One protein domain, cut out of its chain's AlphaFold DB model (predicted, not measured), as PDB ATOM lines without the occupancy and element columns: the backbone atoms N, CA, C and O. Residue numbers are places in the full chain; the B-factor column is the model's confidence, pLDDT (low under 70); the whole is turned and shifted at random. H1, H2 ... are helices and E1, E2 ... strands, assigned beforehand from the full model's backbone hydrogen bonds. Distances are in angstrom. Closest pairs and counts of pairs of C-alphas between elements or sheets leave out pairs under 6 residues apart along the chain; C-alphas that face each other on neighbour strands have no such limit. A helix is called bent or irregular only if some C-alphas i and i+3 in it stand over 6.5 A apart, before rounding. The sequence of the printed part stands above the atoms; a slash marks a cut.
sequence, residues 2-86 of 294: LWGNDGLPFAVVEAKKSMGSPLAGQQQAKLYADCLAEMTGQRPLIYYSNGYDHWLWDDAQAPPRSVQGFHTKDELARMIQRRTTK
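AT A GLANCE: This is residues 2 to 86 of the 294 residues of the protein "Putative restriction endonuclease domain protein" of Candidatus Microthrix parvicella RN1 (UniProt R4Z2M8). A strongly twisted sheet of four strands has the long helix H1 packed along one face, over E1 and E2. The shorter helix H2 packs with its first part, residues 73 to 80, near the beginning of E1, and its later residues run on past that end of the sheet. The printed part has 85 residues with two named helices and four named strands, in the order E1, H1, E2, E3, E4, H2; the sheet is mixed, in the order E1, E2, E3, E4, with E1 and E2 parallel and the other neighbours antiparallel. The class is mixed, helices and strands. The whole is compact, with a radius of gyration of the C-alphas of 12.4 A, yet elongated, spanning 38 by 24 by 23 A.

HOW THE PARTS SIT: Start at residues 2 to 3, which pair antiparallel with residues 9 to 11 of E1, the edge strand of residues 9 to 15. Next comes H1, residues 22 to 40, on the sheet at a height of 7.9 A; it runs along the strands, at 22 degrees to E1 on the local plane, and its closest C-alpha pair with E1 is Ala 29 and Glu 14, 5.4 A apart. E2, residues 45 to 49, is parallel to E1 at 18 degrees, with N 12 and O 45 2.8 A apart, within hydrogen-bond range. E1, H1 and E2 form a strand-helix-strand unit, two parallel neighbour strands with a helix between, and its crossover is right-handed. E3, residues 54 to 58, forms a hairpin with E2, antiparallel at 159 degrees, with N 57 and O 46 2.8 A apart. E4, residues 62 to 67, is the other edge strand and forms a hairpin with E3, antiparallel at 159 degrees, with N 56 and O 65 2.8 A apart. E2, E3 and E4 are a meander, each strand the antiparallel neighbour of the one before. H2, residues 73 to 85, is on the sheet, and its closest C-alpha pair with E1 is Leu 76 and Phe 10, 6.1 A apart. H1 and H2 are apart. O i to N i+4 pairs are within hydrogen-bond range in 12 of 15 cases in H1 and 7 of 9 in H2.

IN THESE COORDINATES: Find C-alpha 9 at (-22.919, 20.805, -48.089), where E1 begins its 17.4 A. H1 runs 26.2 A from C-alpha 22 at (-39.333, 20.406, -34.305); it has a kink of 31 degrees near residue 29 and is irregular, with C-alphas 24 and 27 7.3 A apart. E2 measures 13.4 A, E3 13.6 A and E4 13.7 A. H2 covers 18.0 A and ends at C-alpha 85, (-29.290, 11.145, -62.253).

THE WHOLE: Look for the two C-alphas farthest apart at Met 19 and Thr 85, 39.5 A. The printed part has no cut. The link from E1 to H1 is short, the other links between named elements are tight, and there is no long link. The mean pLDDT of the printed part is 92.7, and no printed residue is under 70.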
ATOM      1  N   LEU A   2     -23.768  19.042 -42.156       90.00
ATOM      2  CA  LEU A   2     -23.154  17.804 -42.637       90.00
ATOM      3  C   LEU A   2     -22.506  18.075 -43.997       90.00
ATOM      4  O   LEU A   2     -23.197  18.479 -44.934       90.00
ATOM      5  N   TRP A   3     -21.196  17.849 -44.086       92.62
ATOM      6  CA  TRP A   3     -20.377  18.163 -45.257       92.62
ATOM      7  C   TRP A   3     -19.888  16.900 -45.973       92.62
ATOM      8  O   TRP A   3     -19.570  15.879 -45.345       92.62
ATOM      9  N   GLY A   4     -19.820  16.983 -47.298       90.19
ATOM     10  CA  GLY A   4     -19.163  16.008 -48.154       90.19
ATOM     11  C   GLY A   4     -17.639  16.040 -48.006       90.19
ATOM     12  O   GLY A   4     -17.076  16.904 -47.338       90.19
ATOM     13  N   ASN A   5     -16.955  15.035 -48.558       89.44
ATOM     14  CA  ASN A   5     -15.479  15.034 -48.620       89.44
ATOM     15  C   ASN A   5     -14.952  16.049 -49.652       89.44
ATOM     16  O   ASN A   5     -13.804  16.461 -49.585       89.44
ATOM     17  N   ASP A   6     -15.813  16.432 -50.589       89.19
ATOM     18  CA  ASP A   6     -15.633  17.431 -51.642       89.19
ATOM     19  C   ASP A   6     -15.809  18.878 -51.147       89.19
ATOM     20  O   ASP A   6     -15.707  19.813 -51.933       89.19
ATOM     21  N   GLY A   7     -16.094  19.078 -49.856       89.25
ATOM     22  CA  GLY A   7     -16.370  20.398 -49.290       89.25
ATOM     23  C   GLY A   7     -17.753  20.950 -49.642       89.25
ATOM     24  O   GLY A   7     -18.046  22.093 -49.297       89.25
ATOM     25  N   LEU A   8     -18.629  20.161 -50.277       93.31
ATOM     26  CA  LEU A   8     -19.997  20.575 -50.589       93.31
ATOM     27  C   LEU A   8     -20.963  20.224 -49.444       93.31
ATOM     28  O   LEU A   8     -20.806  19.196 -48.773       93.31
ATOM     29  N   PRO A   9     -21.990  21.052 -49.181       94.38
ATOM     30  CA  PRO A   9     -22.919  20.805 -48.089       94.38
ATOM     31  C   PRO A   9     -23.908  19.701 -48.481       94.38
ATOM     32  O   PRO A   9     -24.599  19.781 -49.499       94.38
ATOM     33  N   PHE A  10     -23.998  18.659 -47.656       94.94
ATOM     34  CA  PHE A  10     -24.950  17.565 -47.850       94.94
ATOM     35  C   PHE A  10     -26.257  17.802 -47.109       94.94
ATOM     36  O   PHE A  10     -27.335  17.554 -47.648       94.94
ATOM     37  N   ALA A  11     -26.180  18.287 -45.872       95.75
ATOM     38  CA  ALA A  11     -27.377  18.596 -45.113       95.75
ATOM     39  C   ALA A  11     -27.163  19.692 -44.071       95.75
ATOM     40  O   ALA A  11     -26.085  19.838 -43.489       95.75
ATOM     41  N   VAL A  12     -28.234  20.413 -43.770       96.62
ATOM     42  CA  VAL A  12     -28.334  21.301 -42.614       96.62
ATOM     43  C   VAL A  12     -29.256  20.671 -41.576       96.62
ATOM     44  O   VAL A  12     -30.215  19.989 -41.927       96.62
ATOM     45  N   VAL A  13     -28.944  20.861 -40.295       96.38
ATOM     46  CA  VAL A  13     -29.746  20.346 -39.182       96.38
ATOM     47  C   VAL A  13     -30.060  21.510 -38.259       96.38
ATOM     48  O   VAL A  13     -29.137  22.114 -37.716       96.38
ATOM     49  N   GLU A  14     -31.344  21.800 -38.081       96.19
ATOM     50  CA  GLU A  14     -31.836  22.748 -37.084       96.19
ATOM     51  C   GLU A  14     -32.352  21.991 -35.860       96.19
ATOM     52  O   GLU A  14     -33.227  21.126 -35.964       96.19
ATOM     53  N   ALA A  15     -31.812  22.315 -34.690       94.56
ATOM     54  CA  ALA A  15     -32.201  21.687 -33.437       94.56
ATOM     55  C   ALA A  15     -33.064  22.634 -32.597       94.56
ATOM     56  O   ALA A  15     -32.729  23.802 -32.399       94.56
ATOM     57  N   LYS A  16     -34.166  22.115 -32.058       94.12
ATOM     58  CA  LYS A  16     -35.007  22.788 -31.066       94.12
ATOM     59  C   LYS A  16     -34.911  22.085 -29.715       94.12
ATOM     60  O   LYS A  16     -34.469  20.944 -29.619       94.12
ATOM     61  N   LYS A  17     -35.320  22.795 -28.657       92.31
ATOM     62  CA  LYS A  17     -35.410  22.245 -27.296       92.31
ATOM     63  C   LYS A  17     -36.257  20.971 -27.307       92.31
ATOM     64  O   LYS A  17     -37.262  20.932 -28.011       92.31
ATOM     65  N   SER A  18     -35.913  19.991 -26.476       91.38
ATOM     66  CA  SER A  18     -36.531  18.659 -26.511       91.38
ATOM     67  C   SER A  18     -38.038  18.640 -26.268       91.38
ATOM     68  O   SER A  18     -38.752  17.876 -26.903       91.38
ATOM     69  N   MET A  19     -38.532  19.540 -25.416       88.75
ATOM     70  CA  MET A  19     -39.969  19.715 -25.159       88.75
ATOM     71  C   MET A  19     -40.685  20.564 -26.224       88.75
ATOM     72  O   MET A  19     -41.902  20.715 -26.185       88.75
ATOM     73  N   GLY A  20     -39.940  21.176 -27.145       87.88
ATOM     74  CA  GLY A  20     -40.473  22.009 -28.215       87.88
ATOM     75  C   GLY A  20     -40.821  21.204 -29.464       87.88
ATOM     76  O   GLY A  20     -40.287  20.120 -29.705       87.88
ATOM     77  N   SER A  21     -41.696  21.766 -30.302       90.56
ATOM     78  CA  SER A  21     -41.998  21.179 -31.608       90.56
ATOM     79  C   SER A  21     -40.814  21.357 -32.572       90.56
ATOM     80  O   SER A  21     -40.364  22.493 -32.759       90.56
ATOM     81  N   PRO A  22     -40.350  20.292 -33.258       90.19
ATOM     82  CA  PRO A  22     -39.333  20.406 -34.305       90.19
ATOM     83  C   PRO A  22     -39.768  21.321 -35.455       90.19
ATOM     84  O   PRO A  22     -38.935  21.987 -36.066       90.19
ATOM     85  N   LEU A  23     -41.076  21.376 -35.740       92.12
ATOM     86  CA  LEU A  23     -41.644  22.143 -36.854       92.12
ATOM     87  C   LEU A  23     -41.392  23.649 -36.715       92.12
ATOM     88  O   LEU A  23     -41.265  24.340 -37.722       92.12
ATOM     89  N   ALA A  24     -41.227  24.154 -35.488       92.75
ATOM     90  CA  ALA A  24     -40.860  25.550 -35.253       92.75
ATOM     91  C   ALA A  24     -39.491  25.915 -35.864       92.75
ATOM     92  O   ALA A  24     -39.223  27.085 -36.126       92.75
ATOM     93  N   GLY A  25     -38.615  24.930 -36.098       91.12
ATOM     94  CA  GLY A  25     -37.326  25.117 -36.766       91.12
ATOM     95  C   GLY A  25     -37.375  25.058 -38.289       91.12
ATOM     96  O   GLY A  25     -36.365  25.342 -38.922       91.12
ATOM     97  N   GLN A  26     -38.514  24.720 -38.898       94.25
ATOM     98  CA  GLN A  26     -38.590  24.464 -40.338       94.25
ATOM     99  C   GLN A  26     -38.169  25.680 -41.176       94.25
ATOM    100  O   GLN A  26     -37.348  25.546 -42.083       94.25
ATOM    101  N   GLN A  27     -38.702  26.864 -40.862       94.81
ATOM    102  CA  GLN A  27     -38.393  28.084 -41.611       94.81
ATOM    103  C   GLN A  27     -36.919  28.476 -41.462       94.81
ATOM    104  O   GLN A  27     -36.272  28.833 -42.438       94.81
ATOM    105  N   GLN A  28     -36.372  28.356 -40.254       95.19
ATOM    106  CA  GLN A  28     -34.970  28.663 -39.976       95.19
ATOM    107  C   GLN A  28     -34.024  27.699 -40.702       95.19
ATOM    108  O   GLN A  28     -33.067  28.133 -41.338       95.19
ATOM    109  N   ALA A  29     -34.336  26.401 -40.683       95.56
ATOM    110  CA  ALA A  29     -33.575  25.387 -41.405       95.56
ATOM    111  C   ALA A  29     -33.566  25.651 -42.920       95.56
ATOM    112  O   ALA A  29     -32.538  25.466 -43.572       95.56
ATOM    113  N   LYS A  30     -34.693  26.125 -43.471       96.31
ATOM    114  CA  LYS A  30     -34.790  26.541 -44.873       96.31
ATOM    115  C   LYS A  30     -33.895  27.741 -45.174       96.31
ATOM    116  O   LYS A  30     -33.125  27.668 -46.121       96.31
ATOM    117  N   LEU A  31     -33.937  28.789 -44.348       96.44
ATOM    118  CA  LEU A  31     -33.089  29.973 -44.531       96.44
ATOM    119  C   LEU A  31     -31.600  29.604 -44.550       96.44
ATOM    120  O   LEU A  31     -30.858  30.069 -45.406       96.44
ATOM    121  N   TYR A  32     -31.163  28.701 -43.670       95.50
ATOM    122  CA  TYR A  32     -29.783  28.211 -43.709       95.50
ATOM    123  C   TYR A  32     -29.458  27.429 -44.981       95.50
ATOM    124  O   TYR A  32     -28.356  27.556 -45.513       95.50
ATOM    125  N   ALA A  33     -30.394  26.619 -45.477       95.69
ATOM    126  CA  ALA A  33     -30.216  25.924 -46.743       95.69
ATOM    127  C   ALA A  33     -30.176  26.888 -47.938       95.69
ATOM    128  O   ALA A  33     -29.458  26.606 -48.896       95.69
ATOM    129  N   ASP A  34     -30.934  27.991 -47.890       96.19
ATOM    130  CA  ASP A  34     -30.945  29.053 -48.906       96.19
ATOM    131  C   ASP A  34     -29.562  29.713 -48.970       96.19
ATOM    132  O   ASP A  34     -28.908  29.639 -50.009       96.19
ATOM    133  N   CYS A  35     -29.040  30.191 -47.835       95.75
ATOM    134  CA  CYS A  35     -27.704  30.790 -47.776       95.75
ATOM    135  C   CYS A  35     -26.599  29.820 -48.231       95.75
ATOM    136  O   CYS A  35     -25.701  30.200 -48.975       95.75
ATOM    137  N   LEU A  36     -26.654  28.549 -47.813       93.75
ATOM    138  CA  LEU A  36     -25.660  27.553 -48.235       93.75
ATOM    139  C   LEU A  36     -25.715  27.282 -49.739       93.75
ATOM    140  O   LEU A  36     -24.671  27.152 -50.370       93.75
ATOM    141  N   ALA A  37     -26.918  27.208 -50.309       94.75
ATOM    142  CA  ALA A  37     -27.083  27.012 -51.741       94.75
ATOM    143  C   ALA A  37     -26.505  28.190 -52.538       94.75
ATOM    144  O   ALA A  37     -25.853  27.956 -53.552       94.75
ATOM    145  N   GLU A  38     -26.692  29.423 -52.063       95.25
ATOM    146  CA  GLU A  38     -26.105  30.624 -52.672       95.25
ATOM    147  C   GLU A  38     -24.573  30.632 -52.578       95.25
ATOM    148  O   GLU A  38     -23.896  30.964 -53.548       95.25
ATOM    149  N   MET A  39     -24.013  30.218 -51.439       93.44
ATOM    150  CA  MET A  39     -22.563  30.228 -51.213       93.44
ATOM    151  C   MET A  39     -21.816  29.121 -51.963       93.44
ATOM    152  O   MET A  39     -20.698  29.346 -52.424       93.44
ATOM    153  N   THR A  40     -22.380  27.912 -52.041       92.69
ATOM    154  CA  THR A  40     -21.663  26.730 -52.557       92.69
ATOM    155  C   THR A  40     -22.227  26.196 -53.871       92.69
ATOM    156  O   THR A  40     -21.699  25.221 -54.401       92.69
ATOM    157  N   GLY A  41     -23.339  26.746 -54.367       91.81
ATOM    158  CA  GLY A  41     -24.028  26.276 -55.574       91.81
ATOM    159  C   GLY A  41     -24.751  24.929 -55.427       91.81
ATOM    160  O   GLY A  41     -25.346  24.442 -56.388       91.81
ATOM    161  N   GLN A  42     -24.736  24.311 -54.241       92.75
ATOM    162  CA  GLN A  42     -25.386  23.024 -53.982       92.75
ATOM    163  C   GLN A  42     -26.455  23.173 -52.905       92.75
ATOM    164  O   GLN A  42     -26.164  23.545 -51.774       92.75
ATOM    165  N   ARG A  43     -27.695  22.797 -53.234       94.88
ATOM    166  CA  ARG A  43     -28.813  22.785 -52.281       94.88
ATOM    167  C   ARG A  43     -28.639  21.650 -51.257       94.88
ATOM    168  O   ARG A  43     -28.767  20.491 -51.656       94.88
ATOM    169  N   PRO A  44     -28.409  21.902 -49.957       95.38
ATOM    170  CA  PRO A  44     -28.340  20.821 -48.973       95.38
ATOM    171  C   PRO A  44     -29.728  20.235 -48.665       95.38
ATOM    172  O   PRO A  44     -30.758  20.860 -48.912       95.38
ATOM    173  N   LEU A  45     -29.762  19.026 -48.103       96.50
ATOM    174  CA  LEU A  45     -30.966  18.454 -47.492       96.50
ATOM    175  C   LEU A  45     -31.266  19.141 -46.156       96.50
ATOM    176  O   LEU A  45     -30.354  19.490 -45.409       96.50
ATOM    177  N   ILE A  46     -32.543  19.311 -45.829       97.31
ATOM    178  CA  ILE A  46     -32.961  20.060 -44.644       97.31
ATOM    179  C   ILE A  46     -33.451  19.078 -43.586       97.31
ATOM    180  O   ILE A  46     -34.418  18.349 -43.808       97.31
ATOM    181  N   TYR A  47     -32.820  19.085 -42.417       97.38
ATOM    182  CA  TYR A  47     -33.316  18.401 -41.231       97.38
ATOM    183  C   TYR A  47     -33.717  19.398 -40.158       97.38
ATOM    184  O   TYR A  47     -33.050  20.409 -39.939       97.38
ATOM    185  N   TYR A  48     -34.772  19.064 -39.430       96.25
ATOM    186  CA  TYR A  48     -35.141  19.762 -38.208       96.25
ATOM    187  C   TYR A  48     -35.618  18.761 -37.156       96.25
ATOM    188  O   TYR A  48     -36.269  17.761 -37.474       96.25
ATOM    189  N   SER A  49     -35.208  18.981 -35.909       96.06
ATOM    190  CA  SER A  49     -35.256  17.968 -34.853       96.06
ATOM    191  C   SER A  49     -35.405  18.588 -33.463       96.06
ATOM    192  O   SER A  49     -34.890  19.675 -33.219       96.06
ATOM    193  N   ASN A  50     -36.052  17.883 -32.533       94.25
ATOM    194  CA  ASN A  50     -36.007  18.182 -31.090       94.25
ATOM    195  C   ASN A  50     -35.232  17.117 -30.279       94.25
ATOM    196  O   ASN A  50     -35.212  17.147 -29.053       94.25
ATOM    197  N   GLY A  51     -34.599  16.156 -30.954       90.62
ATOM    198  CA  GLY A  51     -33.891  15.037 -30.328       90.62
ATOM    199  C   GLY A  51     -34.712  13.749 -30.210       90.62
ATOM    200  O   GLY A  51     -34.104  12.686 -30.181       90.62
ATOM    201  N   TYR A  52     -36.046  13.823 -30.219       90.19
ATOM    202  CA  TYR A  52     -36.934  12.649 -30.250       90.19
ATOM    203  C   TYR A  52     -37.564  12.458 -31.628       90.19
ATOM    204  O   TYR A  52     -37.540  11.371 -32.195       90.19
ATOM    205  N   ASP A  53     -38.096  13.546 -32.175       92.94
ATOM    206  CA  ASP A  53     -38.684  13.593 -33.498       92.94
ATOM    207  C   ASP A  53     -37.703  14.240 -34.466       92.94
ATOM    208  O   ASP A  53     -37.188  15.343 -34.236       92.94
ATOM    209  N   HIS A  54     -37.493  13.573 -35.593       94.88
ATOM    210  CA  HIS A  54     -36.661  14.069 -36.676       94.88
ATOM    211  C   HIS A  54     -37.490  14.191 -37.944       94.88
ATOM    212  O   HIS A  54     -38.279  13.309 -38.296       94.88
ATOM    213  N   TRP A  55     -37.282  15.282 -38.662       96.19
ATOM    214  CA  TRP A  55     -37.902  15.518 -39.952       96.19
ATOM    215  C   TRP A  55     -36.840  15.769 -41.005       96.19
ATOM    216  O   TRP A  55     -35.809  16.377 -40.732       96.19
ATOM    217  N   LEU A  56     -37.127  15.296 -42.210       96.06
ATOM    218  CA  LEU A  56     -36.335  15.493 -43.409       96.06
ATOM    219  C   LEU A  56     -37.197  16.186 -44.454       96.06
ATOM    220  O   LEU A  56     -38.315  15.752 -44.747       96.06
ATOM    221  N   TRP A  57     -36.628  17.206 -45.072       95.25
ATOM    222  CA  TRP A  57     -37.222  17.939 -46.166       95.25
ATOM    223  C   TRP A  57     -36.204  18.114 -47.295       95.25
ATOM    224  O   TRP A  57     -35.103  18.625 -47.101       95.25
ATOM    225  N   ASP A  58     -36.585  17.640 -48.481       92.69
ATOM    226  CA  ASP A  58     -35.912  17.947 -49.740       92.69
ATOM    227  C   ASP A  58     -36.851  18.835 -50.551       92.69
ATOM    228  O   ASP A  58     -37.691  18.344 -51.306       92.69
ATOM    229  N   ASP A  59     -36.755  20.140 -50.338       89.56
ATOM    230  CA  ASP A  59     -37.688  21.123 -50.882       89.56
ATOM    231  C   ASP A  59     -37.702  21.196 -52.413       89.56
ATOM    232  O   ASP A  59     -38.718  21.567 -52.996       89.56
ATOM    233  N   ALA A  60     -36.632  20.744 -53.064       85.62
ATOM    234  CA  ALA A  60     -36.557  20.623 -54.514       85.62
ATOM    235  C   ALA A  60     -37.333  19.416 -55.079       85.62
ATOM    236  O   ALA A  60     -37.580  19.356 -56.284       85.62
ATOM    237  N   GLN A  61     -37.668  18.412 -54.258       84.31
ATOM    238  CA  GLN A  61     -38.203  17.136 -54.752       84.31
ATOM    239  C   GLN A  61     -39.498  16.690 -54.084       84.31
ATOM    240  O   GLN A  61     -40.353  16.125 -54.765       84.31
ATOM    241  N   ALA A  62     -39.633  16.856 -52.770       86.75
ATOM    242  CA  ALA A  62     -40.702  16.225 -52.010       86.75
ATOM    243  C   ALA A  62     -41.088  17.031 -50.759       86.75
ATOM    244  O   ALA A  62     -40.251  17.710 -50.160       86.75
ATOM    245  N   PRO A  63     -42.345  16.910 -50.302       90.88
ATOM    246  CA  PRO A  63     -42.772  17.537 -49.060       90.88
ATOM    247  C   PRO A  63     -42.012  16.981 -47.836       90.88
ATOM    248  O   PRO A  63     -41.488  15.858 -47.885       90.88
ATOM    249  N   PRO A  64     -41.976  17.735 -46.719       93.56
ATOM    250  CA  PRO A  64     -41.333  17.291 -45.490       93.56
ATOM    251  C   PRO A  64     -41.934  15.994 -44.939       93.56
ATOM    252  O   PRO A  64     -43.143  15.757 -45.031       93.56
ATOM    253  N   ARG A  65     -41.097  15.160 -44.319       92.56
ATOM    254  CA  ARG A  65     -41.515  13.888 -43.712       92.56
ATOM    255  C   ARG A  65     -40.770  13.593 -42.417       92.56
ATOM    256  O   ARG A  65     -39.600  13.937 -42.287       92.56
ATOM    257  N   SER A  66     -41.420  12.863 -41.516       94.00
ATOM    258  CA  SER A  66     -40.756  12.278 -40.350       94.00
ATOM    259  C   SER A  66     -39.777  11.173 -40.773       94.00
ATOM    260  O   SER A  66     -40.016  10.432 -41.740       94.00
ATOM    261  N   VAL A  67     -38.656  11.089 -40.065       93.69
ATOM    262  CA  VAL A  67     -37.630  10.054 -40.198       93.69
ATOM    263  C   VAL A  67     -37.231   9.562 -38.810       93.69
ATOM    264  O   VAL A  67     -37.254  10.316 -37.849       93.69
ATOM    265  N   GLN A  68     -36.853   8.289 -38.710       90.06
ATOM    266  CA  GLN A  68     -36.427   7.682 -37.442       90.06
ATOM    267  C   GLN A  68     -35.015   8.112 -37.019       90.06
ATOM    268  O   GLN A  68     -34.651   7.998 -35.860       90.06
ATOM    269  N   GLY A  69     -34.208   8.601 -37.960       91.25
ATOM    270  CA  GLY A  69     -32.838   9.009 -37.696       91.25
ATOM    271  C   GLY A  69     -32.201   9.722 -38.880       91.25
ATOM    272  O   GLY A  69     -32.785   9.845 -39.968       91.25
ATOM    273  N   PHE A  70     -30.982  10.200 -38.651       93.31
ATOM    274  CA  PHE A  70     -30.167  10.839 -39.676       93.31
ATOM    275  C   PHE A  70     -29.608   9.802 -40.645       93.31
ATOM    276  O   PHE A  70     -29.321   8.668 -40.273       93.31
ATOM    277  N   HIS A  71     -29.494  10.199 -41.908       94.19
ATOM    278  CA  HIS A  71     -28.956   9.327 -42.943       94.19
ATOM    279  C   HIS A  71     -27.428   9.359 -42.882       94.19
ATOM    280  O   HIS A  71     -26.825  10.361 -42.487       94.19
ATOM    281  N   THR A  72     -26.805   8.257 -43.282       93.38
ATOM    282  CA  THR A  72     -25.346   8.168 -43.391       93.38
ATOM    283  C   THR A  72     -24.821   9.094 -44.491       93.38
ATOM    284  O   THR A  72     -25.560   9.517 -45.383       93.38
ATOM    285  N   LYS A  73     -23.520   9.400 -44.462       92.44
ATOM    286  CA  LYS A  73     -22.886  10.284 -45.452       92.44
ATOM    287  C   LYS A  73     -23.127   9.821 -46.895       92.44
ATOM    288  O   LYS A  73     -23.518  10.628 -47.736       92.44
ATOM    289  N   ASP A  74     -22.980   8.524 -47.154       91.06
ATOM    290  CA  ASP A  74     -23.182   7.931 -48.481       91.06
ATOM    291  C   ASP A  74     -24.644   7.988 -48.939       91.06
ATOM    292  O   ASP A  74     -24.940   8.107 -50.130       91.06
ATOM    293  N   GLU A  75     -25.586   7.894 -48.001       91.62
ATOM    294  CA  GLU A  75     -27.009   8.036 -48.297       91.62
ATOM    295  C   GLU A  75     -27.363   9.477 -48.651       91.62
ATOM    296  O   GLU A  75     -28.085   9.686 -49.627       91.62
ATOM    297  N   LEU A  76     -26.824  10.458 -47.922       93.44
ATOM    298  CA  LEU A  76     -27.011  11.878 -48.226       93.44
ATOM    299  C   LEU A  76     -26.428  12.237 -49.599       93.44
ATOM    300  O   LEU A  76     -27.126  12.837 -50.418       93.44
ATOM    301  N   ALA A  77     -25.197  11.795 -49.884       92.56
ATOM    302  CA  ALA A  77     -24.555  11.981 -51.185       92.56
ATOM    303  C   ALA A  77     -25.425  11.417 -52.317       92.56
ATOM    304  O   ALA A  77     -25.714  12.095 -53.304       92.56
ATOM    305  N   ARG A  78     -25.931  10.191 -52.139       90.12
ATOM    306  CA  ARG A  78     -26.802   9.536 -53.119       90.12
ATOM    307  C   ARG A  78     -28.130  10.270 -53.301       90.12
ATOM    308  O   ARG A  78     -28.644  10.324 -54.414       90.12
ATOM    309  N   MET A  79     -28.717  10.803 -52.231       91.56
ATOM    310  CA  MET A  79     -29.958  11.577 -52.316       91.56
ATOM    311  C   MET A  79     -29.777  12.856 -53.139       91.56
ATOM    312  O   MET A  79     -30.642  13.167 -53.954       91.56
ATOM    313  N   ILE A  80     -28.645  13.544 -52.984       91.44
ATOM    314  CA  ILE A  80     -28.309  14.730 -53.782       91.44
ATOM    315  C   ILE A  80     -28.030  14.344 -55.233       91.44
ATOM    316  O   ILE A  80     -28.628  14.925 -56.138       91.44
ATOM    317  N   GLN A  81     -27.211  13.314 -55.459       90.56
ATOM    318  CA  GLN A  81     -26.890  12.809 -56.797       90.56
ATOM    319  C   GLN A  81     -28.154  12.443 -57.593       90.56
ATOM    320  O   GLN A  81     -28.265  12.751 -58.777       90.56
ATOM    321  N   ARG A  82     -29.167  11.864 -56.937       88.81
ATOM    322  CA  ARG A  82     -30.449  11.517 -57.574       88.81
ATOM    323  C   ARG A  82     -31.205  12.694 -58.167       88.81
ATOM    324  O   ARG A  82     -32.072  12.472 -59.008       88.81
ATOM    325  N   ARG A  83     -30.925  13.929 -57.750       88.94
ATOM    326  CA  ARG A  83     -31.577  15.104 -58.337       88.94
ATOM    327  C   ARG A  83     -31.194  15.286 -59.806       88.94
ATOM    328  O   ARG A  83     -32.033  15.765 -60.561       88.94
ATOM    329  N   THR A  84     -29.991  14.857 -60.200       87.44
ATOM    330  CA  THR A  84     -29.488  14.936 -61.580       87.44
ATOM    331  C   THR A  84     -29.540  13.599 -62.313       87.44
ATOM    332  O   THR A  84     -29.769  13.578 -63.514       87.44
ATOM    333  N   THR A  85     -29.370  12.471 -61.613       88.00
ATOM    334  CA  THR A  85     -29.290  11.145 -62.253       88.00
ATOM    335  C   THR A  85     -30.631  10.436 -62.436       88.00
ATOM    336  O   THR A  85     -30.649   9.296 -62.901       88.00
ATOM    337  N   LYS A  86     -31.744  11.027 -61.988       83.75
ATOM    338  CA  LYS A  86     -33.077  10.448 -62.192       83.75
ATOM    339  C   LYS A  86     -33.495  10.583 -63.655       83.75
ATOM    340  O   LYS A  86     -33.270  11.618 -64.275       83.75
TER     341      LYS A  86